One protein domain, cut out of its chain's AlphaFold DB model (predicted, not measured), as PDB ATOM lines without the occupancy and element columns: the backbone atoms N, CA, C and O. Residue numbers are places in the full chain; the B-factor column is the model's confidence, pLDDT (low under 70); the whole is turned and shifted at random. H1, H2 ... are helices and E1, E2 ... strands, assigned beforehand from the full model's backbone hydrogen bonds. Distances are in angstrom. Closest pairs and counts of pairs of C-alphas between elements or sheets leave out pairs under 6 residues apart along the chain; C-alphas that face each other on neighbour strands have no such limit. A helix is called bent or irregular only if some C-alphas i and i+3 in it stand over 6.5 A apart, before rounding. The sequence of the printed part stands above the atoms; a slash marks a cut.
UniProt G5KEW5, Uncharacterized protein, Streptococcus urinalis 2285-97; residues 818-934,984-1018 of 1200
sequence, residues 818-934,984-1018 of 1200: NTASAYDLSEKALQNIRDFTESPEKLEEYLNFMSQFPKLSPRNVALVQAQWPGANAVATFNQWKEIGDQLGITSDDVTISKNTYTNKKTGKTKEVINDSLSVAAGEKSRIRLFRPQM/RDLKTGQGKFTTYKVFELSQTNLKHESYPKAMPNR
ATOM      1  N   ASN A 818      -3.980 -39.108 -26.341       84.06
ATOM      2  CA  ASN A 818      -5.093 -38.814 -27.256       84.06
ATOM      3  C   ASN A 818      -5.536 -40.005 -28.107       84.06
ATOM      4  O   ASN A 818      -6.728 -40.077 -28.424       84.06
ATOM      5  N   THR A 819      -4.636 -40.934 -28.431       85.69
ATOM      6  CA  THR A 819      -4.949 -42.158 -29.188       85.69
ATOM      7  C   THR A 819      -5.077 -43.401 -28.306       85.69
ATOM      8  O   THR A 819      -5.989 -44.188 -28.554       85.69
ATOM      9  N   ALA A 820      -4.310 -43.503 -27.210       88.19
ATOM     10  CA  ALA A 820      -4.268 -44.626 -26.253       88.19
ATOM     11  C   ALA A 820      -5.611 -45.349 -25.971       88.19
ATOM     12  O   ALA A 820      -6.677 -44.739 -25.843       88.19
ATOM     13  N   SER A 821      -5.588 -46.669 -25.828       88.12
ATOM     14  CA  SER A 821      -6.760 -47.470 -25.477       88.12
ATOM     15  C   SER A 821      -7.151 -47.316 -23.994       88.12
ATOM     16  O   SER A 821      -6.432 -46.742 -23.177       88.12
ATOM     17  N   ALA A 822      -8.324 -47.839 -23.616       86.06
ATOM     18  CA  ALA A 822      -8.740 -47.875 -22.209       86.06
ATOM     19  C   ALA A 822      -7.923 -48.867 -21.353       86.06
ATOM     20  O   ALA A 822      -8.024 -48.816 -20.129       86.06
ATOM     21  N   TYR A 823      -7.157 -49.763 -21.988       83.50
ATOM     22  CA  TYR A 823      -6.188 -50.634 -21.327       83.50
ATOM     23  C   TYR A 823      -4.849 -49.904 -21.156       83.50
ATOM     24  O   TYR A 823      -4.370 -49.775 -20.042       83.50
ATOM     25  N   ASP A 824      -4.322 -49.288 -22.209       87.25
ATOM     26  CA  ASP A 824      -3.031 -48.588 -22.181       87.25
ATOM     27  C   ASP A 824      -3.056 -47.422 -21.168       87.25
ATOM     28  O   ASP A 824      -2.119 -47.232 -20.396       87.25
ATOM     29  N   LEU A 825      -4.183 -46.696 -21.082       89.56
ATOM     30  CA  LEU A 825      -4.433 -45.701 -20.029       89.56
ATOM     31  C   LEU A 825      -4.526 -46.313 -18.620       89.56
ATOM     32  O   LEU A 825      -4.211 -45.637 -17.647       89.56
ATOM     33  N   SER A 826      -4.978 -47.561 -18.481       87.31
ATOM     34  CA  SER A 826      -5.010 -48.277 -17.198       87.31
ATOM     35  C   SER A 826      -3.604 -48.651 -16.731       87.31
ATOM     36  O   SER A 826      -3.309 -48.486 -15.546       87.31
ATOM     37  N   GLU A 827      -2.743 -49.094 -17.647       84.62
ATOM     38  CA  GLU A 827      -1.403 -49.561 -17.293       84.62
ATOM     39  C   GLU A 827      -0.438 -48.383 -17.116       84.62
ATOM     40  O   GLU A 827       0.267 -48.339 -16.111       84.62
ATOM     41  N   LYS A 828      -0.494 -47.336 -17.959       90.69
ATOM     42  CA  LYS A 828       0.264 -46.099 -17.683       90.69
ATOM     43  C   LYS A 828      -0.191 -45.436 -16.377       90.69
ATOM     44  O   LYS A 828       0.626 -44.887 -15.652       90.69
ATOM     45  N   ALA A 829      -1.466 -45.564 -16.001       88.44
ATOM     46  CA  ALA A 829      -1.935 -45.130 -14.687       88.44
ATOM     47  C   ALA A 829      -1.437 -45.991 -13.512       88.44
ATOM     48  O   ALA A 829      -1.421 -45.496 -12.389       88.44
ATOM     49  N   LEU A 830      -1.078 -47.261 -13.732       85.69
ATOM     50  CA  LEU A 830      -0.374 -48.066 -12.727       85.69
ATOM     51  C   LEU A 830       1.080 -47.632 -12.606       85.69
ATOM     52  O   LEU A 830       1.528 -47.419 -11.485       85.69
ATOM     53  N   GLN A 831       1.768 -47.457 -13.738       86.75
ATOM     54  CA  GLN A 831       3.155 -47.006 -13.748       86.75
ATOM     55  C   GLN A 831       3.275 -45.658 -13.039       86.75
ATOM     56  O   GLN A 831       3.971 -45.582 -12.041       86.75
ATOM     57  N   ASN A 832       2.469 -44.659 -13.419       89.06
ATOM     58  CA  ASN A 832       2.456 -43.358 -12.742       89.06
ATOM     59  C   ASN A 832       2.235 -43.486 -11.222       89.06
ATOM     60  O   ASN A 832       2.848 -42.755 -10.458       89.06
ATOM     61  N   ILE A 833       1.378 -44.412 -10.760       86.19
ATOM     62  CA  ILE A 833       1.209 -44.662  -9.319       86.19
ATOM     63  C   ILE A 833       2.496 -45.228  -8.709       86.19
ATOM     64  O   ILE A 833       2.879 -44.751  -7.650       86.19
ATOM     65  N   ARG A 834       3.162 -46.198  -9.355       82.69
ATOM     66  CA  ARG A 834       4.455 -46.761  -8.916       82.69
ATOM     67  C   ARG A 834       5.575 -45.719  -8.901       82.69
ATOM     68  O   ARG A 834       6.315 -45.679  -7.925       82.69
ATOM     69  N   ASP A 835       5.625 -44.833  -9.892       83.56
ATOM     70  CA  ASP A 835       6.566 -43.705  -9.964       83.56
ATOM     71  C   ASP A 835       6.397 -42.765  -8.744       83.56
ATOM     72  O   ASP A 835       7.370 -42.242  -8.200       83.56
ATOM     73  N   PHE A 836       5.159 -42.599  -8.248       80.25
ATOM     74  CA  PHE A 836       4.871 -41.876  -7.003       80.25
ATOM     75  C   PHE A 836       5.181 -42.671  -5.718       80.25
ATOM     76  O   PHE A 836       5.186 -42.077  -4.645       80.25
ATOM     77  N   THR A 837       5.457 -43.981  -5.778       73.56
ATOM     78  CA  THR A 837       5.865 -44.788  -4.604       73.56
ATOM     79  C   THR A 837       7.380 -44.999  -4.508       73.56
ATOM     80  O   THR A 837       7.841 -45.872  -3.776       73.56
ATOM     81  N   GLU A 838       8.186 -44.220  -5.229       72.94
ATOM     82  CA  GLU A 838       9.647 -44.294  -5.117       72.94
ATOM     83  C   GLU A 838      10.157 -43.687  -3.800       72.94
ATOM     84  O   GLU A 838      10.997 -44.297  -3.130       72.94
ATOM     85  N   SER A 839       9.609 -42.536  -3.392       76.81
ATOM     86  CA  SER A 839      10.010 -41.790  -2.191       76.81
ATOM     87  C   SER A 839       8.802 -41.265  -1.389       76.81
ATOM     88  O   SER A 839       7.707 -41.142  -1.952       76.81
ATOM     89  N   PRO A 840       8.961 -40.952  -0.085       73.62
ATOM     90  CA  PRO A 840       7.883 -40.401   0.742       73.62
ATOM     91  C   PRO A 840       7.319 -39.075   0.214       73.62
ATOM     92  O   PRO A 840       6.120 -38.837   0.320       73.62
ATOM     93  N   GLU A 841       8.158 -38.239  -0.397       79.50
ATOM     94  CA  GLU A 841       7.814 -36.893  -0.868       79.50
ATOM     95  C   GLU A 841       6.942 -36.964  -2.128       79.50
ATOM     96  O   GLU A 841       5.906 -36.302  -2.205       79.50
ATOM     97  N   LYS A 842       7.297 -37.836  -3.086       81.69
ATOM     98  CA  LYS A 842       6.454 -38.131  -4.258       81.69
ATOM     99  C   LYS A 842       5.119 -38.762  -3.853       81.69
ATOM    100  O   LYS A 842       4.083 -38.468  -4.455       81.69
ATOM    101  N   LEU A 843       5.134 -39.613  -2.824       82.44
ATOM    102  CA  LEU A 843       3.924 -40.232  -2.293       82.44
ATOM    103  C   LEU A 843       3.028 -39.183  -1.621       82.44
ATOM    104  O   LEU A 843       1.820 -39.187  -1.853       82.44
ATOM    105  N   GLU A 844       3.597 -38.255  -0.848       83.12
ATOM    106  CA  GLU A 844       2.852 -37.126  -0.293       83.12
ATOM    107  C   GLU A 844       2.292 -36.212  -1.398       83.12
ATOM    108  O   GLU A 844       1.109 -35.876  -1.337       83.12
ATOM    109  N   GLU A 845       3.070 -35.847  -2.424       85.31
ATOM    110  CA  GLU A 845       2.589 -35.043  -3.562       85.31
ATOM    111  C   GLU A 845       1.343 -35.684  -4.197       85.31
ATOM    112  O   GLU A 845       0.291 -35.048  -4.331       85.31
ATOM    113  N   TYR A 846       1.426 -36.980  -4.505       87.88
ATOM    114  CA  TYR A 846       0.325 -37.733  -5.092       87.88
ATOM    115  C   TYR A 846      -0.880 -37.883  -4.151       87.88
ATOM    116  O   TYR A 846      -2.020 -37.780  -4.605       87.88
ATOM    117  N   LEU A 847      -0.681 -38.087  -2.845       87.19
ATOM    118  CA  LEU A 847      -1.787 -38.196  -1.885       87.19
ATOM    119  C   LEU A 847      -2.450 -36.839  -1.609       87.19
ATOM    120  O   LEU A 847      -3.679 -36.765  -1.537       87.19
ATOM    121  N   ASN A 848      -1.675 -35.755  -1.557       86.31
ATOM    122  CA  ASN A 848      -2.188 -34.384  -1.567       86.31
ATOM    123  C   ASN A 848      -3.049 -34.143  -2.811       86.31
ATOM    124  O   ASN A 848      -4.195 -33.696  -2.695       86.31
ATOM    125  N   PHE A 849      -2.561 -34.531  -3.990       88.12
ATOM    126  CA  PHE A 849      -3.323 -34.458  -5.232       88.12
ATOM    127  C   PHE A 849      -4.503 -35.452  -5.299       88.12
ATOM    128  O   PHE A 849      -5.486 -35.203  -5.991       88.12
ATOM    129  N   MET A 850      -4.498 -36.552  -4.543       88.12
ATOM    130  CA  MET A 850      -5.631 -37.484  -4.477       88.12
ATOM    131  C   MET A 850      -6.745 -37.005  -3.534       88.12
ATOM    132  O   MET A 850      -7.924 -37.172  -3.863       88.12
ATOM    133  N   SER A 851      -6.407 -36.347  -2.418       86.69
ATOM    134  CA  SER A 851      -7.376 -35.726  -1.491       86.69
ATOM    135  C   SER A 851      -8.293 -34.708  -2.189       86.69
ATOM    136  O   SER A 851      -9.461 -34.529  -1.847       86.69
ATOM    137  N   GLN A 852      -7.774 -34.094  -3.251       83.31
ATOM    138  CA  GLN A 852      -8.443 -33.137  -4.119       83.31
ATOM    139  C   GLN A 852      -9.560 -33.746  -4.991       83.31
ATOM    140  O   GLN A 852     -10.457 -33.015  -5.428       83.31
ATOM    141  N   PHE A 853      -9.541 -35.064  -5.228       86.00
ATOM    142  CA  PHE A 853     -10.429 -35.771  -6.160       86.00
ATOM    143  C   PHE A 853     -11.059 -37.055  -5.568       86.00
ATOM    144  O   PHE A 853     -11.037 -38.106  -6.215       86.00
ATOM    145  N   PRO A 854     -11.736 -37.012  -4.400       83.94
ATOM    146  CA  PRO A 854     -12.256 -38.206  -3.710       83.94
ATOM    147  C   PRO A 854     -13.353 -38.957  -4.489       83.94
ATOM    148  O   PRO A 854     -13.783 -40.037  -4.091       83.94
ATOM    149  N   LYS A 855     -13.836 -38.399  -5.605       83.69
ATOM    150  CA  LYS A 855     -14.859 -38.976  -6.497       83.69
ATOM    151  C   LYS A 855     -14.268 -39.547  -7.803       83.69
ATOM    152  O   LYS A 855     -15.017 -40.095  -8.609       83.69
ATOM    153  N   LEU A 856     -12.945 -39.472  -8.000       87.38
ATOM    154  CA  LEU A 856     -12.213 -40.157  -9.073       87.38
ATOM    155  C   LEU A 856     -11.407 -41.332  -8.510       87.38
ATOM    156  O   LEU A 856     -10.829 -41.252  -7.433       87.38
ATOM    157  N   SER A 857     -11.338 -42.428  -9.265       89.25
ATOM    158  CA  SER A 857     -10.502 -43.581  -8.910       89.25
ATOM    159  C   SER A 857      -9.004 -43.226  -8.960       89.25
ATOM    160  O   SER A 857      -8.631 -42.510  -9.889       89.25
ATOM    161  N   PRO A 858      -8.132 -43.820  -8.120       89.88
ATOM    162  CA  PRO A 858      -6.696 -43.506  -8.034       89.88
ATOM    163  C   PRO A 858      -5.978 -43.461  -9.391       89.88
ATOM    164  O   PRO A 858      -5.371 -42.460  -9.744       89.88
ATOM    165  N   ARG A 859      -6.181 -44.475 -10.247       91.19
ATOM    166  CA  ARG A 859      -5.650 -44.481 -11.626       91.19
ATOM    167  C   ARG A 859      -6.078 -43.266 -12.463       91.19
ATOM    168  O   ARG A 859      -5.287 -42.730 -13.222       91.19
ATOM    169  N   ASN A 860      -7.323 -42.809 -12.329       93.50
ATOM    170  CA  ASN A 860      -7.775 -41.601 -13.024       93.50
ATOM    171  C   ASN A 860      -7.183 -40.329 -12.394       93.50
ATOM    172  O   ASN A 860      -6.930 -39.392 -13.133       93.50
ATOM    173  N   VAL A 861      -6.912 -40.295 -11.084       92.06
ATOM    174  CA  VAL A 861      -6.182 -39.186 -10.437       92.06
ATOM    175  C   VAL A 861      -4.747 -39.101 -10.967       92.06
ATOM    176  O   VAL A 861      -4.339 -38.039 -11.428       92.06
ATOM    177  N   ALA A 862      -4.020 -40.221 -11.018       92.06
ATOM    178  CA  ALA A 862      -2.671 -40.284 -11.589       92.06
ATOM    179  C   ALA A 862      -2.628 -39.909 -13.087       92.06
ATOM    180  O   ALA A 862      -1.650 -39.329 -13.559       92.06
ATOM    181  N   LEU A 863      -3.704 -40.182 -13.839       94.12
ATOM    182  CA  LEU A 863      -3.874 -39.687 -15.211       94.12
ATOM    183  C   LEU A 863      -4.201 -38.192 -15.287       94.12
ATOM    184  O   LEU A 863      -3.832 -37.574 -16.280       94.12
ATOM    185  N   VAL A 864      -4.898 -37.607 -14.305       93.12
ATOM    186  CA  VAL A 864      -5.088 -36.148 -14.255       93.12
ATOM    187  C   VAL A 864      -3.741 -35.482 -13.985       93.12
ATOM    188  O   VAL A 864      -3.347 -34.664 -14.806       93.12
ATOM    189  N   GLN A 865      -3.003 -35.876 -12.937       91.69
ATOM    190  CA  GLN A 865      -1.710 -35.255 -12.595       91.69
ATOM    191  C   GLN A 865      -0.721 -35.320 -13.768       91.69
ATOM    192  O   GLN A 865      -0.113 -34.315 -14.114       91.69
ATOM    193  N   ALA A 866      -0.624 -36.460 -14.461       91.81
ATOM    194  CA  ALA A 866       0.294 -36.618 -15.593       91.81
ATOM    195  C   ALA A 866      -0.150 -35.942 -16.911       91.81
ATOM    196  O   ALA A 866       0.665 -35.805 -17.820       91.81
ATOM    197  N   GLN A 867      -1.419 -35.534 -17.051       93.38
ATOM    198  CA  GLN A 867      -1.913 -34.775 -18.220       93.38
ATOM    199  C   GLN A 867      -2.129 -33.283 -17.916       93.38
ATOM    200  O   GLN A 867      -2.252 -32.481 -18.843       93.38
ATOM    201  N   TRP A 868      -2.230 -32.917 -16.637       92.12
ATOM    202  CA  TRP A 868      -2.425 -31.559 -16.142       92.12
ATOM    203  C   TRP A 868      -1.990 -31.471 -14.663       92.12
ATOM    204  O   TRP A 868      -2.836 -31.570 -13.765       92.12
ATOM    205  N   PRO A 869      -0.684 -31.283 -14.391       87.56
ATOM    206  CA  PRO A 869      -0.182 -31.104 -13.033       87.56
ATOM    207  C   PRO A 869      -0.900 -29.952 -12.321       87.56
ATOM    208  O   PRO A 869      -1.118 -28.892 -12.912       87.56
ATOM    209  N   GLY A 870      -1.308 -30.159 -11.069       80.94
ATOM    210  CA  GLY A 870      -1.971 -29.114 -10.275       80.94
ATOM    211  C   GLY A 870      -3.386 -28.730 -10.745       80.94
ATOM    212  O   GLY A 870      -3.876 -27.656 -10.393       80.94
ATOM    213  N   ALA A 871      -4.061 -29.581 -11.530       86.00
ATOM    214  CA  ALA A 871      -5.471 -29.392 -11.882       86.00
ATOM    215  C   ALA A 871      -6.348 -29.207 -10.626       86.00
ATOM    216  O   ALA A 871      -6.299 -30.012  -9.699       86.00
ATOM    217  N   ASN A 872      -7.195 -28.176 -10.611       79.50
ATOM    218  CA  ASN A 872      -7.992 -27.804  -9.445       79.50
ATOM    219  C   ASN A 872      -9.400 -28.406  -9.462       79.50
ATOM    220  O   ASN A 872      -9.919 -28.797  -8.423       79.50
ATOM    221  N   ALA A 873     -10.027 -28.559 -10.621       83.81
ATOM    222  CA  ALA A 873     -11.222 -29.390 -10.734       83.81
ATOM    223  C   ALA A 873     -11.382 -29.896 -12.164       83.81
ATOM    224  O   ALA A 873     -11.162 -29.155 -13.114       83.81
ATOM    225  N   VAL A 874     -11.797 -31.155 -12.332       89.00
ATOM    226  CA  VAL A 874     -12.017 -31.749 -13.657       89.00
ATOM    227  C   VAL A 874     -13.408 -32.358 -13.760       89.00
ATOM    228  O   VAL A 874     -13.834 -33.132 -12.901       89.00
ATOM    229  N   ALA A 875     -14.116 -32.038 -14.840       87.56
ATOM    230  CA  ALA A 875     -15.436 -32.593 -15.121       87.56
ATOM    231  C   ALA A 875     -15.678 -32.741 -16.631       87.56
ATOM    232  O   ALA A 875     -14.996 -32.138 -17.462       87.56
ATOM    233  N   THR A 876     -16.650 -33.566 -17.026       89.19
ATOM    234  CA  THR A 876     -17.120 -33.575 -18.422       89.19
ATOM    235  C   THR A 876     -17.946 -32.320 -18.727       89.19
ATOM    236  O   THR A 876     -18.512 -31.707 -17.825       89.19
ATOM    237  N   PHE A 877     -18.088 -31.971 -20.012       85.69
ATOM    238  CA  PHE A 877     -18.883 -30.819 -20.472       85.69
ATOM    239  C   PHE A 877     -20.290 -30.739 -19.843       85.69
ATOM    240  O   PHE A 877     -20.735 -29.661 -19.457       85.69
ATOM    241  N   ASN A 878     -20.980 -31.879 -19.717       85.69
ATOM    242  CA  ASN A 878     -22.319 -31.933 -19.122       85.69
ATOM    243  C   ASN A 878     -22.277 -31.729 -17.602       85.69
ATOM    244  O   ASN A 878     -23.116 -31.017 -17.064       85.69
ATOM    245  N   GLN A 879     -21.288 -32.318 -16.922       86.25
ATOM    246  CA  GLN A 879     -21.133 -32.164 -15.476       86.25
ATOM    247  C   GLN A 879     -20.814 -30.719 -15.094       86.25
ATOM    248  O   GLN A 879     -21.324 -30.261 -14.083       86.25
ATOM    249  N   TRP A 880     -20.052 -29.971 -15.902       87.56
ATOM    250  CA  TRP A 880     -19.834 -28.541 -15.643       87.56
ATOM    251  C   TRP A 880     -21.144 -27.730 -15.645       87.56
ATOM    252  O   TRP A 880     -21.313 -26.876 -14.778       87.56
ATOM    253  N   LYS A 881     -22.107 -28.064 -16.520       85.88
ATOM    254  CA  LYS A 881     -23.463 -27.480 -16.481       85.88
ATOM    255  C   LYS A 881     -24.235 -27.915 -15.230       85.88
ATOM    256  O   LYS A 881     -24.714 -27.064 -14.491       85.88
ATOM    257  N   GLU A 882     -24.267 -29.218 -14.937       84.50
ATOM    258  CA  GLU A 882     -24.932 -29.762 -13.737       84.50
ATOM    259  C   GLU A 882     -24.361 -29.183 -12.423       84.50
ATOM    260  O   GLU A 882     -25.102 -29.027 -11.454       84.50
ATOM    261  N   ILE A 883     -23.062 -28.867 -12.377       81.56
ATOM    262  CA  ILE A 883     -22.375 -28.208 -11.255       81.56
ATOM    263  C   ILE A 883     -22.795 -26.735 -11.151       81.56
ATOM    264  O   ILE A 883     -23.090 -26.272 -10.051       81.56
ATOM    265  N   GLY A 884     -22.885 -26.015 -12.276       82.94
ATOM    266  CA  GLY A 884     -23.384 -24.637 -12.309       82.94
ATOM    267  C   GLY A 884     -24.803 -24.511 -11.755       82.94
ATOM    268  O   GLY A 884     -25.042 -23.695 -10.863       82.94
ATOM    269  N   ASP A 885     -25.703 -25.389 -12.208       82.19
ATOM    270  CA  ASP A 885     -27.091 -25.472 -11.734       82.19
ATOM    271  C   ASP A 885     -27.172 -25.752 -10.218       82.19
ATOM    272  O   ASP A 885     -28.011 -25.188  -9.515       82.19
ATOM    273  N   GLN A 886     -26.297 -26.621  -9.695       78.44
ATOM    274  CA  GLN A 886     -26.263 -27.003  -8.274       78.44
ATOM    275  C   GLN A 886     -25.689 -25.917  -7.357       78.44
ATOM    276  O   GLN A 886     -26.111 -25.812  -6.204       78.44
ATOM    277  N   LEU A 887     -24.725 -25.136  -7.850       78.25
ATOM    278  CA  LEU A 887     -24.017 -24.107  -7.082       78.25
ATOM    279  C   LEU A 887     -24.602 -22.697  -7.288       78.25
ATOM    280  O   LEU A 887     -24.145 -21.747  -6.656       78.25
ATOM    281  N   GLY A 888     -25.641 -22.561  -8.120       83.00
ATOM    282  CA  GLY A 888     -26.343 -21.295  -8.357       83.00
ATOM    283  C   GLY A 888     -25.522 -20.280  -9.156       83.00
ATOM    284  O   GLY A 888     -25.652 -19.080  -8.928       83.00
ATOM    285  N   ILE A 889     -24.658 -20.762 -10.052       84.06
ATOM    286  CA  ILE A 889     -23.744 -19.942 -10.856       84.06
ATOM    287  C   ILE A 889     -24.531 -19.299 -12.008       84.06
ATOM    288  O   ILE A 889     -25.142 -20.005 -12.814       84.06
ATOM    289  N   THR A 890     -24.544 -17.965 -12.068       87.88
ATOM    290  CA  THR A 890     -25.410 -17.185 -12.976       87.88
ATOM    291  C   THR A 890     -24.676 -16.684 -14.225       87.88
ATOM    292  O   THR A 890     -23.470 -16.877 -14.381       87.88
ATOM    293  N   SER A 891     -25.398 -15.976 -15.103       85.88
ATOM    294  CA  SER A 891     -24.835 -15.214 -16.229       85.88
ATOM    295  C   SER A 891     -23.734 -14.237 -15.823       85.88
ATOM    296  O   SER A 891     -22.835 -13.963 -16.613       85.88
ATOM    297  N   ASP A 892     -23.797 -13.726 -14.595       87.81
ATOM    298  CA  ASP A 892     -22.877 -12.706 -14.093       87.81
ATOM    299  C   ASP A 892     -21.555 -13.331 -13.626       87.81
ATOM    300  O   ASP A 892     -20.536 -12.647 -13.571       87.81
ATOM    301  N   ASP A 893     -21.552 -14.637 -13.342       88.06
ATOM    302  CA  ASP A 893     -20.381 -15.419 -12.937       88.06
ATOM    303  C   ASP A 893     -19.560 -15.965 -14.116       88.06
ATOM    304  O   ASP A 893     -18.475 -16.521 -13.920       88.06
ATOM    305  N   VAL A 894     -20.067 -15.849 -15.348       90.00
ATOM    306  CA  VAL A 894     -19.480 -16.494 -16.530       90.00
ATOM    307  C   VAL A 894     -19.207 -15.519 -17.672       90.00
ATOM    308  O   VAL A 894     -19.816 -14.461 -17.811       90.00
ATOM    309  N   THR A 895     -18.283 -15.903 -18.545       87.94
ATOM    310  CA  THR A 895     -18.076 -15.271 -19.845       87.94
ATOM    311  C   THR A 895     -19.134 -15.790 -20.824       87.94
ATOM    312  O   THR A 895     -19.133 -16.952 -21.243       87.94
ATOM    313  N   ILE A 896     -20.093 -14.925 -21.162       85.50
ATOM    314  CA  ILE A 896     -21.184 -15.270 -22.077       85.50
ATOM    315  C   ILE A 896     -20.622 -15.417 -23.496       85.50
ATOM    316  O   ILE A 896     -20.011 -14.492 -24.029       85.50
ATOM    317  N   SER A 897     -20.866 -16.562 -24.138       79.06
ATOM    318  CA  SER A 897     -20.426 -16.819 -25.519       79.06
ATOM    319  C   SER A 897     -21.590 -17.185 -26.439       79.06
ATOM    320  O   SER A 897     -22.511 -17.902 -26.047       79.06
ATOM    321  N   LYS A 898     -21.551 -16.704 -27.687       79.19
ATOM    322  CA  LYS A 898     -22.517 -17.053 -28.739       79.19
ATOM    323  C   LYS A 898     -21.865 -18.011 -29.731       79.19
ATOM    324  O   LYS A 898     -20.854 -17.672 -30.334       79.19
ATOM    325  N   ASN A 899     -22.443 -19.198 -29.895       71.94
ATOM    326  CA  ASN A 899     -21.928 -20.243 -30.776       71.94
ATOM    327  C   ASN A 899     -22.959 -20.579 -31.863       71.94
ATOM    328  O   ASN A 899     -24.075 -21.004 -31.558       71.94
ATOM    329  N   THR A 900     -22.582 -20.418 -33.133       76.31
ATOM    330  CA  THR A 900     -23.473 -20.643 -34.283       76.31
ATOM    331  C   THR A 900     -23.207 -22.010 -34.908       76.31
ATOM    332  O   THR A 900     -22.196 -22.234 -35.568       76.31
ATOM    333  N   TYR A 901     -24.132 -22.947 -34.706       72.19
ATOM    334  CA  TYR A 901     -24.017 -24.330 -35.164       72.19
ATOM    335  C   TYR A 901     -24.705 -24.528 -36.520       72.19
ATOM    336  O   TYR A 901     -25.933 -24.570 -36.601       72.19
ATOM    337  N   THR A 902     -23.922 -24.702 -37.585       77.38
ATOM    338  CA  THR A 902     -24.434 -25.024 -38.930       77.38
ATOM    339  C   THR A 902     -24.621 -26.530 -39.105       77.38
ATOM    340  O   THR A 902     -23.665 -27.305 -39.016       77.38
ATOM    341  N   ASN A 903     -25.841 -26.976 -39.412       71.19
ATOM    342  CA  ASN A 903     -26.096 -28.379 -39.732       71.19
ATOM    343  C   ASN A 903     -25.540 -28.723 -41.126       71.19
ATOM    344  O   ASN A 903     -26.142 -28.392 -42.149       71.19
ATOM    345  N   LYS A 904     -24.421 -29.463 -41.162       72.38
ATOM    346  CA  LYS A 904     -23.718 -29.882 -42.392       72.38
ATOM    347  C   LYS A 904     -24.562 -30.683 -43.403       72.38
ATOM    348  O   LYS A 904     -24.094 -30.887 -44.515       72.38
ATOM    349  N   LYS A 905     -25.768 -31.152 -43.047       65.88
ATOM    350  CA  LYS A 905     -26.695 -31.844 -43.966       65.88
ATOM    351  C   LYS A 905     -27.870 -30.994 -44.457       65.88
ATOM    352  O   LYS A 905     -28.532 -31.408 -45.400       65.88
ATOM    353  N   THR A 906     -28.175 -29.863 -43.818       78.06
ATOM    354  CA  THR A 906     -29.383 -29.067 -44.132       78.06
ATOM    355  C   THR A 906     -29.130 -27.568 -44.277       78.06
ATOM    356  O   THR A 906     -30.077 -26.819 -44.500       78.06
ATOM    357  N   GLY A 907     -27.889 -27.103 -44.103       77.62
ATOM    358  CA  GLY A 907     -27.493 -25.692 -44.204       77.62
ATOM    359  C   GLY A 907     -27.995 -24.795 -43.065       77.62
ATOM    360  O   GLY A 907     -27.394 -23.759 -42.802       77.62
ATOM    361  N   LYS A 908     -29.055 -25.195 -42.349       74.94
ATOM    362  CA  LYS A 908     -29.649 -24.414 -41.259       74.94
ATOM    363  C   LYS A 908     -28.643 -24.179 -40.130       74.94
ATOM    364  O   LYS A 908     -28.091 -25.127 -39.566       74.94
ATOM    365  N   THR A 909     -28.457 -22.909 -39.794       75.69
ATOM    366  CA  THR A 909     -27.751 -22.437 -38.604       75.69
ATOM    367  C   THR A 909     -28.679 -22.448 -37.390       75.69
ATOM    368  O   THR A 909     -29.885 -22.220 -37.500       75.69
ATOM    369  N   LYS A 910     -28.114 -22.703 -36.210       78.44
ATOM    370  CA  LYS A 910     -28.743 -22.435 -34.916       78.44
ATOM    371  C   LYS A 910     -27.738 -21.718 -34.025       78.44
ATOM    372  O   LYS A 910     -26.695 -22.288 -33.712       78.44
ATOM    373  N   GLU A 911     -28.065 -20.510 -33.584       77.38
ATOM    374  CA  GLU A 911     -27.321 -19.869 -32.500       77.38
ATOM    375  C   GLU A 911     -27.658 -20.527 -31.157       77.38
ATOM    376  O   GLU A 911     -28.802 -20.906 -30.885       77.38
ATOM    377  N   VAL A 912     -26.638 -20.676 -30.320       75.00
ATOM    378  CA  VAL A 912     -26.745 -21.096 -28.926       75.00
ATOM    379  C   VAL A 912     -25.924 -20.119 -28.100       75.00
ATOM    380  O   VAL A 912     -24.718 -19.975 -28.311       75.00
ATOM    381  N   ILE A 913     -26.589 -19.447 -27.168       78.56
ATOM    382  CA  ILE A 913     -25.939 -18.636 -26.144       78.56
ATOM    383  C   ILE A 913     -25.547 -19.587 -25.004       78.56
ATOM    384  O   ILE A 913     -26.366 -20.398 -24.576       78.56
ATOM    385  N   ASN A 914     -24.296 -19.525 -24.553       76.62
ATOM    386  CA  ASN A 914     -23.846 -20.130 -23.303       76.62
ATOM    387  C   ASN A 914     -23.698 -19.002 -22.276       76.62
ATOM    388  O   ASN A 914     -22.709 -18.272 -22.287       76.62
ATOM    389  N   ASP A 915     -24.712 -18.875 -21.431       83.62
ATOM    390  CA  ASP A 915     -24.924 -17.907 -20.342       83.62
ATOM    391  C   ASP A 915     -24.813 -18.559 -18.947       83.62
ATOM    392  O   ASP A 915     -25.185 -17.981 -17.933       83.62
ATOM    393  N   SER A 916     -24.321 -19.794 -18.916       85.56
ATOM    394  CA  SER A 916     -24.298 -20.714 -17.779       85.56
ATOM    395  C   SER A 916     -22.969 -21.479 -17.766       85.56
ATOM    396  O   SER A 916     -22.292 -21.566 -18.803       85.56
ATOM    397  N   LEU A 917     -22.574 -22.031 -16.609       87.19
ATOM    398  CA  LEU A 917     -21.278 -22.704 -16.452       87.19
ATOM    399  C   LEU A 917     -21.118 -23.859 -17.445       87.19
ATOM    400  O   LEU A 917     -21.912 -24.794 -17.484       87.19
ATOM    401  N   SER A 918     -20.084 -23.797 -18.270       88.50
ATOM    402  CA  SER A 918     -19.770 -24.793 -19.289       88.50
ATOM    403  C   SER A 918     -18.312 -24.665 -19.733       88.50
ATOM    404  O   SER A 918     -17.587 -23.797 -19.261       88.50
ATOM    405  N   VAL A 919     -17.853 -25.534 -20.632       89.12
ATOM    406  CA  VAL A 919     -16.530 -25.380 -21.265       89.12
ATOM    407  C   VAL A 919     -16.512 -24.105 -22.115       89.12
ATOM    408  O   VAL A 919     -17.482 -23.831 -22.826       89.12
ATOM    409  N   ALA A 920     -15.412 -23.351 -22.063       88.00
ATOM    410  CA  ALA A 920     -15.228 -22.132 -22.842       88.00
ATOM    411  C   ALA A 920     -15.339 -22.380 -24.361       88.00
ATOM    412  O   ALA A 920     -15.059 -23.468 -24.874       88.00
ATOM    413  N   ALA A 921     -15.754 -21.356 -25.111       82.44
ATOM    414  CA  ALA A 921     -15.918 -21.473 -26.556       82.44
ATOM    415  C   ALA A 921     -14.567 -21.743 -27.247       82.44
ATOM    416  O   ALA A 921     -13.629 -20.962 -27.126       82.44
ATOM    417  N   GLY A 922     -14.480 -22.855 -27.983       80.94
ATOM    418  CA  GLY A 922     -13.270 -23.284 -28.698       80.94
ATOM    419  C   GLY A 922     -12.336 -24.218 -27.915       80.94
ATOM    420  O   GLY A 922     -11.499 -24.871 -28.541       80.94
ATOM    421  N   GLU A 923     -12.501 -24.346 -26.593       85.62
ATOM    422  CA  GLU A 923     -11.621 -25.175 -25.761       85.62
ATOM    423  C   GLU A 923     -11.735 -26.683 -26.049       85.62
ATOM    424  O   GLU A 923     -12.776 -27.212 -26.457       85.62
ATOM    425  N   LYS A 924     -10.626 -27.401 -25.833       87.81
ATOM    426  CA  LYS A 924     -10.486 -28.834 -26.128       87.81
ATOM    427  C   LYS A 924      -9.940 -29.567 -24.912       87.81
ATOM    428  O   LYS A 924      -8.880 -29.238 -24.393       87.81
ATOM    429  N   SER A 925     -10.630 -30.628 -24.506       87.06
ATOM    430  CA  SER A 925     -10.189 -31.485 -23.404       87.06
ATOM    431  C   SER A 925      -8.815 -32.099 -23.702       87.06
ATOM    432  O   SER A 925      -8.657 -32.883 -24.654       87.06
ATOM    433  N   ARG A 926      -7.852 -31.732 -22.851       88.62
ATOM    434  CA  ARG A 926      -6.466 -32.226 -22.847       88.62
ATOM    435  C   ARG A 926      -6.306 -33.481 -21.979       88.62
ATOM    436  O   ARG A 926      -5.348 -34.215 -22.156       88.62
ATOM    437  N   ILE A 927      -7.281 -33.751 -21.105       92.88
ATOM    438  CA  ILE A 927      -7.259 -34.828 -20.110       92.88
ATOM    439  C   ILE A 927      -8.224 -35.949 -20.522       92.88
ATOM    440  O   ILE A 927      -9.447 -35.762 -20.586       92.88
ATOM    441  N   ARG A 928      -7.681 -37.139 -20.780       93.06
ATOM    442  CA  ARG A 928      -8.432 -38.348 -21.124       93.06
ATOM    443  C   ARG A 928      -8.340 -39.382 -20.006       93.06
ATOM    444  O   ARG A 928      -7.265 -39.676 -19.497       93.06
ATOM    445  N   LEU A 929      -9.493 -39.937 -19.651       93.50
ATOM    446  CA  LEU A 929      -9.709 -40.843 -18.525       93.50
ATOM    447  C   LEU A 929     -10.450 -42.104 -18.991       93.50
ATOM    448  O   LEU A 929     -10.988 -42.145 -20.101       93.50
ATOM    449  N   PHE A 930     -10.537 -43.132 -18.145       92.38
ATOM    450  CA  PHE A 930     -11.248 -44.376 -18.466       92.38
ATOM    451  C   PHE A 930     -12.214 -44.810 -17.355       92.38
ATOM    452  O   PHE A 930     -12.056 -44.474 -16.182       92.38
ATOM    453  N   ARG A 931     -13.277 -45.527 -17.733       87.31
ATOM    454  CA  ARG A 931     -14.329 -45.999 -16.815       87.31
ATOM    455  C   ARG A 931     -14.859 -47.376 -17.226       87.31
ATOM    456  O   ARG A 931     -14.806 -47.693 -18.416       87.31
ATOM    457  N   PRO A 932     -15.368 -48.202 -16.292       84.81
ATOM    458  CA  PRO A 932     -15.965 -49.492 -16.632       84.81
ATOM    459  C   PRO A 932     -17.132 -49.317 -17.612       84.81
ATOM    460  O   PRO A 932     -17.972 -48.427 -17.452       84.81
ATOM    461  N   GLN A 933     -17.195 -50.174 -18.629       85.88
ATOM    462  CA  GLN A 933     -18.324 -50.222 -19.555       85.88
ATOM    463  C   GLN A 933     -19.486 -50.949 -18.870       85.88
ATOM    464  O   GLN A 933     -19.359 -52.122 -18.541       85.88
ATOM    465  N   MET A 934     -20.606 -50.263 -18.629       84.75
ATOM    466  CA  MET A 934     -21.747 -50.821 -17.890       84.75
ATOM    467  C   MET A 934     -22.891 -51.229 -18.828       84.75
ATOM    468  O   MET A 934     -23.368 -50.421 -19.627       84.75
ATOM    469  N   ARG A 984     -18.201 -57.730 -19.827       80.06
ATOM    470  CA  ARG A 984     -17.019 -58.598 -19.794       80.06
ATOM    471  C   ARG A 984     -16.671 -59.089 -21.183       80.06
ATOM    472  O   ARG A 984     -17.537 -59.210 -22.049       80.06
ATOM    473  N   ASP A 985     -15.392 -59.338 -21.413       73.75
ATOM    474  CA  ASP A 985     -14.970 -60.077 -22.590       73.75
ATOM    475  C   ASP A 985     -15.404 -61.548 -22.481       73.75
ATOM    476  O   ASP A 985     -15.306 -62.158 -21.416       73.75
ATOM    477  N   LEU A 986     -15.913 -62.110 -23.581       70.50
ATOM    478  CA  LEU A 986     -16.456 -63.472 -23.612       70.50
ATOM    479  C   LEU A 986     -15.367 -64.555 -23.711       70.50
ATOM    480  O   LEU A 986     -15.663 -65.718 -23.451       70.50
ATOM    481  N   LYS A 987     -14.131 -64.190 -24.078       68.00
ATOM    482  CA  LYS A 987     -12.976 -65.094 -24.155       68.00
ATOM    483  C   LYS A 987     -12.122 -65.024 -22.888       68.00
ATOM    484  O   LYS A 987     -11.753 -66.066 -22.361       68.00
ATOM    485  N   THR A 988     -11.813 -63.820 -22.393       68.75
ATOM    486  CA  THR A 988     -10.915 -63.638 -21.230       68.75
ATOM    487  C   THR A 988     -11.647 -63.479 -19.896       68.75
ATOM    488  O   THR A 988     -11.029 -63.563 -18.837       68.75
ATOM    489  N   GLY A 989     -12.955 -63.203 -19.910       68.44
ATOM    490  CA  GLY A 989     -13.746 -62.930 -18.706       68.44
ATOM    491  C   GLY A 989     -13.425 -61.598 -18.010       68.44
ATOM    492  O   GLY A 989     -14.075 -61.268 -17.013       68.44
ATOM    493  N   GLN A 990     -12.453 -60.824 -18.503       71.19
ATOM    494  CA  GLN A 990     -12.051 -59.530 -17.943       71.19
ATOM    495  C   GLN A 990     -13.139 -58.467 -18.150       71.19
ATOM    496  O   GLN A 990     -13.912 -58.527 -19.105       71.19
ATOM    497  N   GLY A 991     -13.219 -57.487 -17.247       78.06
ATOM    498  CA  GLY A 991     -14.171 -56.379 -17.358       78.06
ATOM    499  C   GLY A 991     -13.737 -55.362 -18.414       78.06
ATOM    500  O   GLY A 991     -12.602 -54.898 -18.381       78.06
ATOM    501  N   LYS A 992     -14.635 -54.980 -19.328       81.44
ATOM    502  CA  LYS A 992     -14.350 -53.980 -20.366       81.44
ATOM    503  C   LYS A 992     -14.358 -52.558 -19.792       81.44
ATOM    504  O   LYS A 992     -15.120 -52.245 -18.868       81.44
ATOM    505  N   PHE A 993     -13.558 -51.682 -20.391       86.19
ATOM    506  CA  PHE A 993     -13.455 -50.259 -20.060       86.19
ATOM    507  C   PHE A 993     -13.642 -49.398 -21.314       86.19
ATOM    508  O   PHE A 993     -13.455 -49.861 -22.436       86.19
ATOM    509  N   THR A 994     -14.027 -48.136 -21.126       89.69
ATOM    510  CA  THR A 994     -14.232 -47.162 -22.204       89.69
ATOM    511  C   THR A 994     -13.649 -45.803 -21.816       89.69
ATOM    512  O   THR A 994     -13.726 -45.402 -20.650       89.69
ATOM    513  N   THR A 995     -13.043 -45.095 -22.773       91.44
ATOM    514  CA  THR A 995     -12.398 -43.795 -22.518       91.44
ATOM    515  C   THR A 995     -13.389 -42.639 -22.598       91.44
ATOM    516  O   THR A 995     -14.279 -42.638 -23.447       91.44
ATOM    517  N   TYR A 996     -13.193 -41.616 -21.774       91.81
ATOM    518  CA  TYR A 996     -13.922 -40.349 -21.813       91.81
ATOM    519  C   TYR A 996     -12.953 -39.170 -21.639       91.81
ATOM    520  O   TYR A 996     -11.776 -39.359 -21.337       91.81
ATOM    521  N   LYS A 997     -13.433 -37.953 -21.895       92.31
ATOM    522  CA  LYS A 997     -12.635 -36.721 -21.890       92.31
ATOM    523  C   LYS A 997     -13.208 -35.722 -20.882       92.31
ATOM    524  O   LYS A 997     -14.426 -35.531 -20.848       92.31
ATOM    525  N   VAL A 998     -12.339 -35.123 -20.069       92.69
ATOM    526  CA  VAL A 998     -12.687 -34.121 -19.043       92.69
ATOM    527  C   VAL A 998     -11.935 -32.813 -19.275       92.69
ATOM    528  O   VAL A 998     -10.918 -32.780 -19.967       92.69
ATOM    529  N   PHE A 999     -12.476 -31.736 -18.727       92.56
ATOM    530  CA  PHE A 999     -11.977 -30.374 -18.859       92.56
ATOM    531  C   PHE A 999     -11.660 -29.834 -17.468       92.56
ATOM    532  O   PHE A 999     -12.466 -30.030 -16.553       92.56
ATOM    533  N   GLU A1000     -10.512 -29.176 -17.333       92.81
ATOM    534  CA  GLU A1000     -10.102 -28.489 -16.104       92.81
ATOM    535  C   GLU A1000     -10.955 -27.219 -15.876       92.81
ATOM    536  O   GLU A1000     -11.554 -26.706 -16.825       92.81
ATOM    537  N   LEU A1001     -11.043 -26.705 -14.644       88.00
ATOM    538  CA  LEU A1001     -11.803 -25.496 -14.305       88.00
ATOM    539  C   LEU A1001     -11.369 -24.279 -15.138       88.00
ATOM    540  O   LEU A1001     -12.219 -23.523 -15.609       88.00
ATOM    541  N   SER A1002     -10.070 -24.132 -15.393       89.62
ATOM    542  CA  SER A1002      -9.492 -23.105 -16.273       89.62
ATOM    543  C   SER A1002      -9.921 -23.221 -17.743       89.62
ATOM    544  O   SER A1002      -9.814 -22.253 -18.491       89.62
ATOM    545  N   GLN A1003     -10.462 -24.371 -18.165       90.94
ATOM    546  CA  GLN A1003     -11.073 -24.566 -19.486       90.94
ATOM    547  C   GLN A1003     -12.586 -24.260 -19.499       90.94
ATOM    548  O   GLN A1003     -13.253 -24.487 -20.515       90.94
ATOM    549  N   THR A1004     -13.165 -23.794 -18.387       90.44
ATOM    550  CA  THR A1004     -14.575 -23.374 -18.312       90.44
ATOM    551  C   THR A1004     -14.756 -21.900 -18.664       90.44
ATOM    552  O   THR A1004     -13.807 -21.125 -18.693       90.44
ATOM    553  N   ASN A1005     -15.997 -21.494 -18.927       90.56
ATOM    554  CA  ASN A1005     -16.360 -20.090 -19.091       90.56
ATOM    555  C   ASN A1005     -16.525 -19.343 -17.751       90.56
ATOM    556  O   ASN A1005     -16.908 -18.176 -17.780       90.56
ATOM    557  N   LEU A1006     -16.261 -19.970 -16.597       89.75
ATOM    558  CA  LEU A1006     -16.330 -19.310 -15.292       89.75
ATOM    559  C   LEU A1006     -15.303 -18.176 -15.211       89.75
ATOM    560  O   LEU A1006     -14.145 -18.349 -15.594       89.75
ATOM    561  N   LYS A1007     -15.703 -17.021 -14.682       86.69
ATOM    562  CA  LYS A1007     -14.755 -15.947 -14.380       86.69
ATOM    563  C   LYS A1007     -13.919 -16.300 -13.150       86.69
ATOM    564  O   LYS A1007     -14.414 -16.947 -12.230       86.69
ATOM    565  N   HIS A1008     -12.685 -15.800 -13.089       81.44
ATOM    566  CA  HIS A1008     -11.776 -16.061 -11.968       81.44
ATOM    567  C   HIS A1008     -12.344 -15.596 -10.611       81.44
ATOM    568  O   HIS A1008     -12.279 -16.336  -9.633       81.44
ATOM    569  N   GLU A1009     -13.021 -14.439 -10.581       80.81
ATOM    570  CA  GLU A1009     -13.753 -13.915  -9.408       80.81
ATOM    571  C   GLU A1009     -14.815 -14.885  -8.849       80.81
ATOM    572  O   GLU A1009     -15.122 -14.867  -7.658       80.81
ATOM    573  N   SER A1010     -15.331 -15.785  -9.690       82.25
ATOM    574  CA  SER A1010     -16.374 -16.755  -9.352       82.25
ATOM    575  C   SER A1010     -15.836 -18.170  -9.097       82.25
ATOM    576  O   SER A1010     -16.615 -19.053  -8.736       82.25
ATOM    577  N   TYR A1011     -14.521 -18.413  -9.209       78.81
ATOM    578  CA  TYR A1011     -13.908 -19.719  -8.897       78.81
ATOM    579  C   TYR A1011     -14.249 -20.232  -7.480       78.81
ATOM    580  O   TYR A1011     -14.570 -21.420  -7.358       78.81
ATOM    581  N   PRO A1012     -14.306 -19.393  -6.419       74.38
ATOM    582  CA  PRO A1012     -14.740 -19.836  -5.091       74.38
ATOM    583  C   PRO A1012     -16.175 -20.386  -5.047       74.38
ATOM    584  O   PRO A1012     -16.459 -21.257  -4.230       74.38
ATOM    585  N   LYS A1013     -17.079 -19.953  -5.944       71.81
ATOM    586  CA  LYS A1013     -18.439 -20.521  -6.042       71.81
ATOM    587  C   LYS A1013     -18.433 -21.945  -6.594       71.81
ATOM    588  O   LYS A1013     -19.274 -22.740  -6.192       71.81
ATOM    589  N   ALA A1014     -17.494 -22.272  -7.487       65.38
ATOM    590  CA  ALA A1014     -17.323 -23.619  -8.038       65.38
ATOM    591  C   ALA A1014     -16.504 -24.552  -7.124       65.38
ATOM    592  O   ALA A1014     -16.632 -25.772  -7.225       65.38
ATOM    593  N   MET A1015     -15.688 -23.995  -6.221       65.75
ATOM    594  CA  MET A1015     -14.843 -24.743  -5.278       65.75
ATOM    595  C   MET A1015     -15.017 -24.290  -3.809       65.75
ATOM    596  O   MET A1015     -14.020 -24.009  -3.139       65.75
ATOM    597  N   PRO A1016     -16.246 -24.258  -3.254       49.81
ATOM    598  CA  PRO A1016     -16.554 -23.597  -1.974       49.81
ATOM    599  C   PRO A1016     -15.957 -24.255  -0.714       49.81
ATOM    600  O   PRO A1016     -16.194 -23.776   0.391       49.81
ATOM    601  N   ASN A1017     -15.198 -25.346  -0.868       51.03
ATOM    602  CA  ASN A1017     -14.685 -26.196   0.214       51.03
ATOM    603  C   ASN A1017     -13.156 -26.410   0.162       51.03
ATOM    604  O   ASN A1017     -12.658 -27.297   0.844       51.03
ATOM    605  N   ARG A1018     -12.403 -25.690  -0.685       49.19
ATOM    606  CA  ARG A1018     -10.966 -25.976  -0.916       49.19
ATOM    607  C   ARG A1018      -9.972 -25.208  -0.044       49.19
ATOM    608  O   ARG A1018      -8.784 -25.502  -0.098       49.19
TER     609      ARG A1018
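What this domain is: This is residues 818 to 934 and 984 to 1018 of the 1200 residues of an uncharacterized protein of Streptococcus urinalis 2285-97 (UniProt G5KEW5). A two-stranded antiparallel ribbon, E3 and E4, runs between two groups of parts: H1, H2 and H3 gather on one side, with H3 packed on E3, while H4, H5 and the long hairpin of E1 and E2 lie toward the end of E4. Residues 903 to 908, at the hairpin's tip, and residues 985 to 990, before E4, stick out. The printed part has 152 residues, with five named helices and four named strands in the order H1 H2 H3 H4 E1 E2 E3 E4 H5, and its class is mixed, helices and strands. It is flat, spanning 50 by 41 by 23 A, and only just loose, close to compact, with a radius of gyration of the C-alphas of 18.3 A.

Where its parts are: Find C-alpha 824 at (-3.031, -48.588, -22.181); from there H1 runs through residues 824 to 835, 16.3 A long. H2 follows at residues 840 to 851, 16.1 A, then H3 at residues 858 to 867, 14.2 A, and H4 at residues 877 to 887, 15.8 A. Look next for E1, residues 897 to 902, 16.2 A, and E2, residues 909 to 914, 16.0 A. E3 holds residues 927 to 932, 17.4 A, and E4 residues 993 to 1000, 22.4 A, beginning at C-alpha 993, (-13.455, -50.259, -20.060). H5, residues 1008 to 1014, 10.2 A, ends at C-alpha 1014, (-17.323, -23.619, -8.038); it is irregular, with C-alphas 1009 and 1012 7.4 A apart.

How they stand to each other: Start at Ala 829 and Arg 859, the closest C-alphas of H1 and H3 at 4.9 A, where the two helices touch, about perpendicular at 89 degrees. H2 touches H3 with residues 846 to 850 alone, about perpendicular at 78 degrees; the closest C-alphas, Met 850 and Val 861, are 6.2 A apart. Move to Gln 867 and Ile 927, the closest C-alphas of H3 and E3, 5.7 A apart. E3 and E4 are antiparallel at 144 degrees, with N 929 and O 996 within hydrogen-bond range at 2.9 A. Residues 874 to 875 pair antiparallel with residues 999 to 1000 of E4. H4 touches H5, about perpendicular at 79 degrees, with the C-alphas of Leu 887 and Lys 1013 closest at 6.7 A. E1 and E2 form an antiparallel hairpin at 157 degrees, with N 901 and O 910 within range at 2.8 A; both strands are apart from H1, H2 and H3. Every O i to N i+4 pair is within hydrogen-bond range in H1, H2 and H3, against 6 of 7 in H4 and 0 of 3 in H5, where 3 of 4 O i to N i+3 pairs are.

The domain as a whole: The two C-alphas farthest apart are those of Pro 840 and Thr 906, at 59.4 A. Residues 935 to 983 are not printed, and C-alphas 934 and 984 are 9.3 A apart across this cut. Of the links printed whole, E2 to E3 is long, with 12 residues. In this predicted model, pLDDT is under 70 at residue 905, residues 987 to 989 and residues 1014 to 1018.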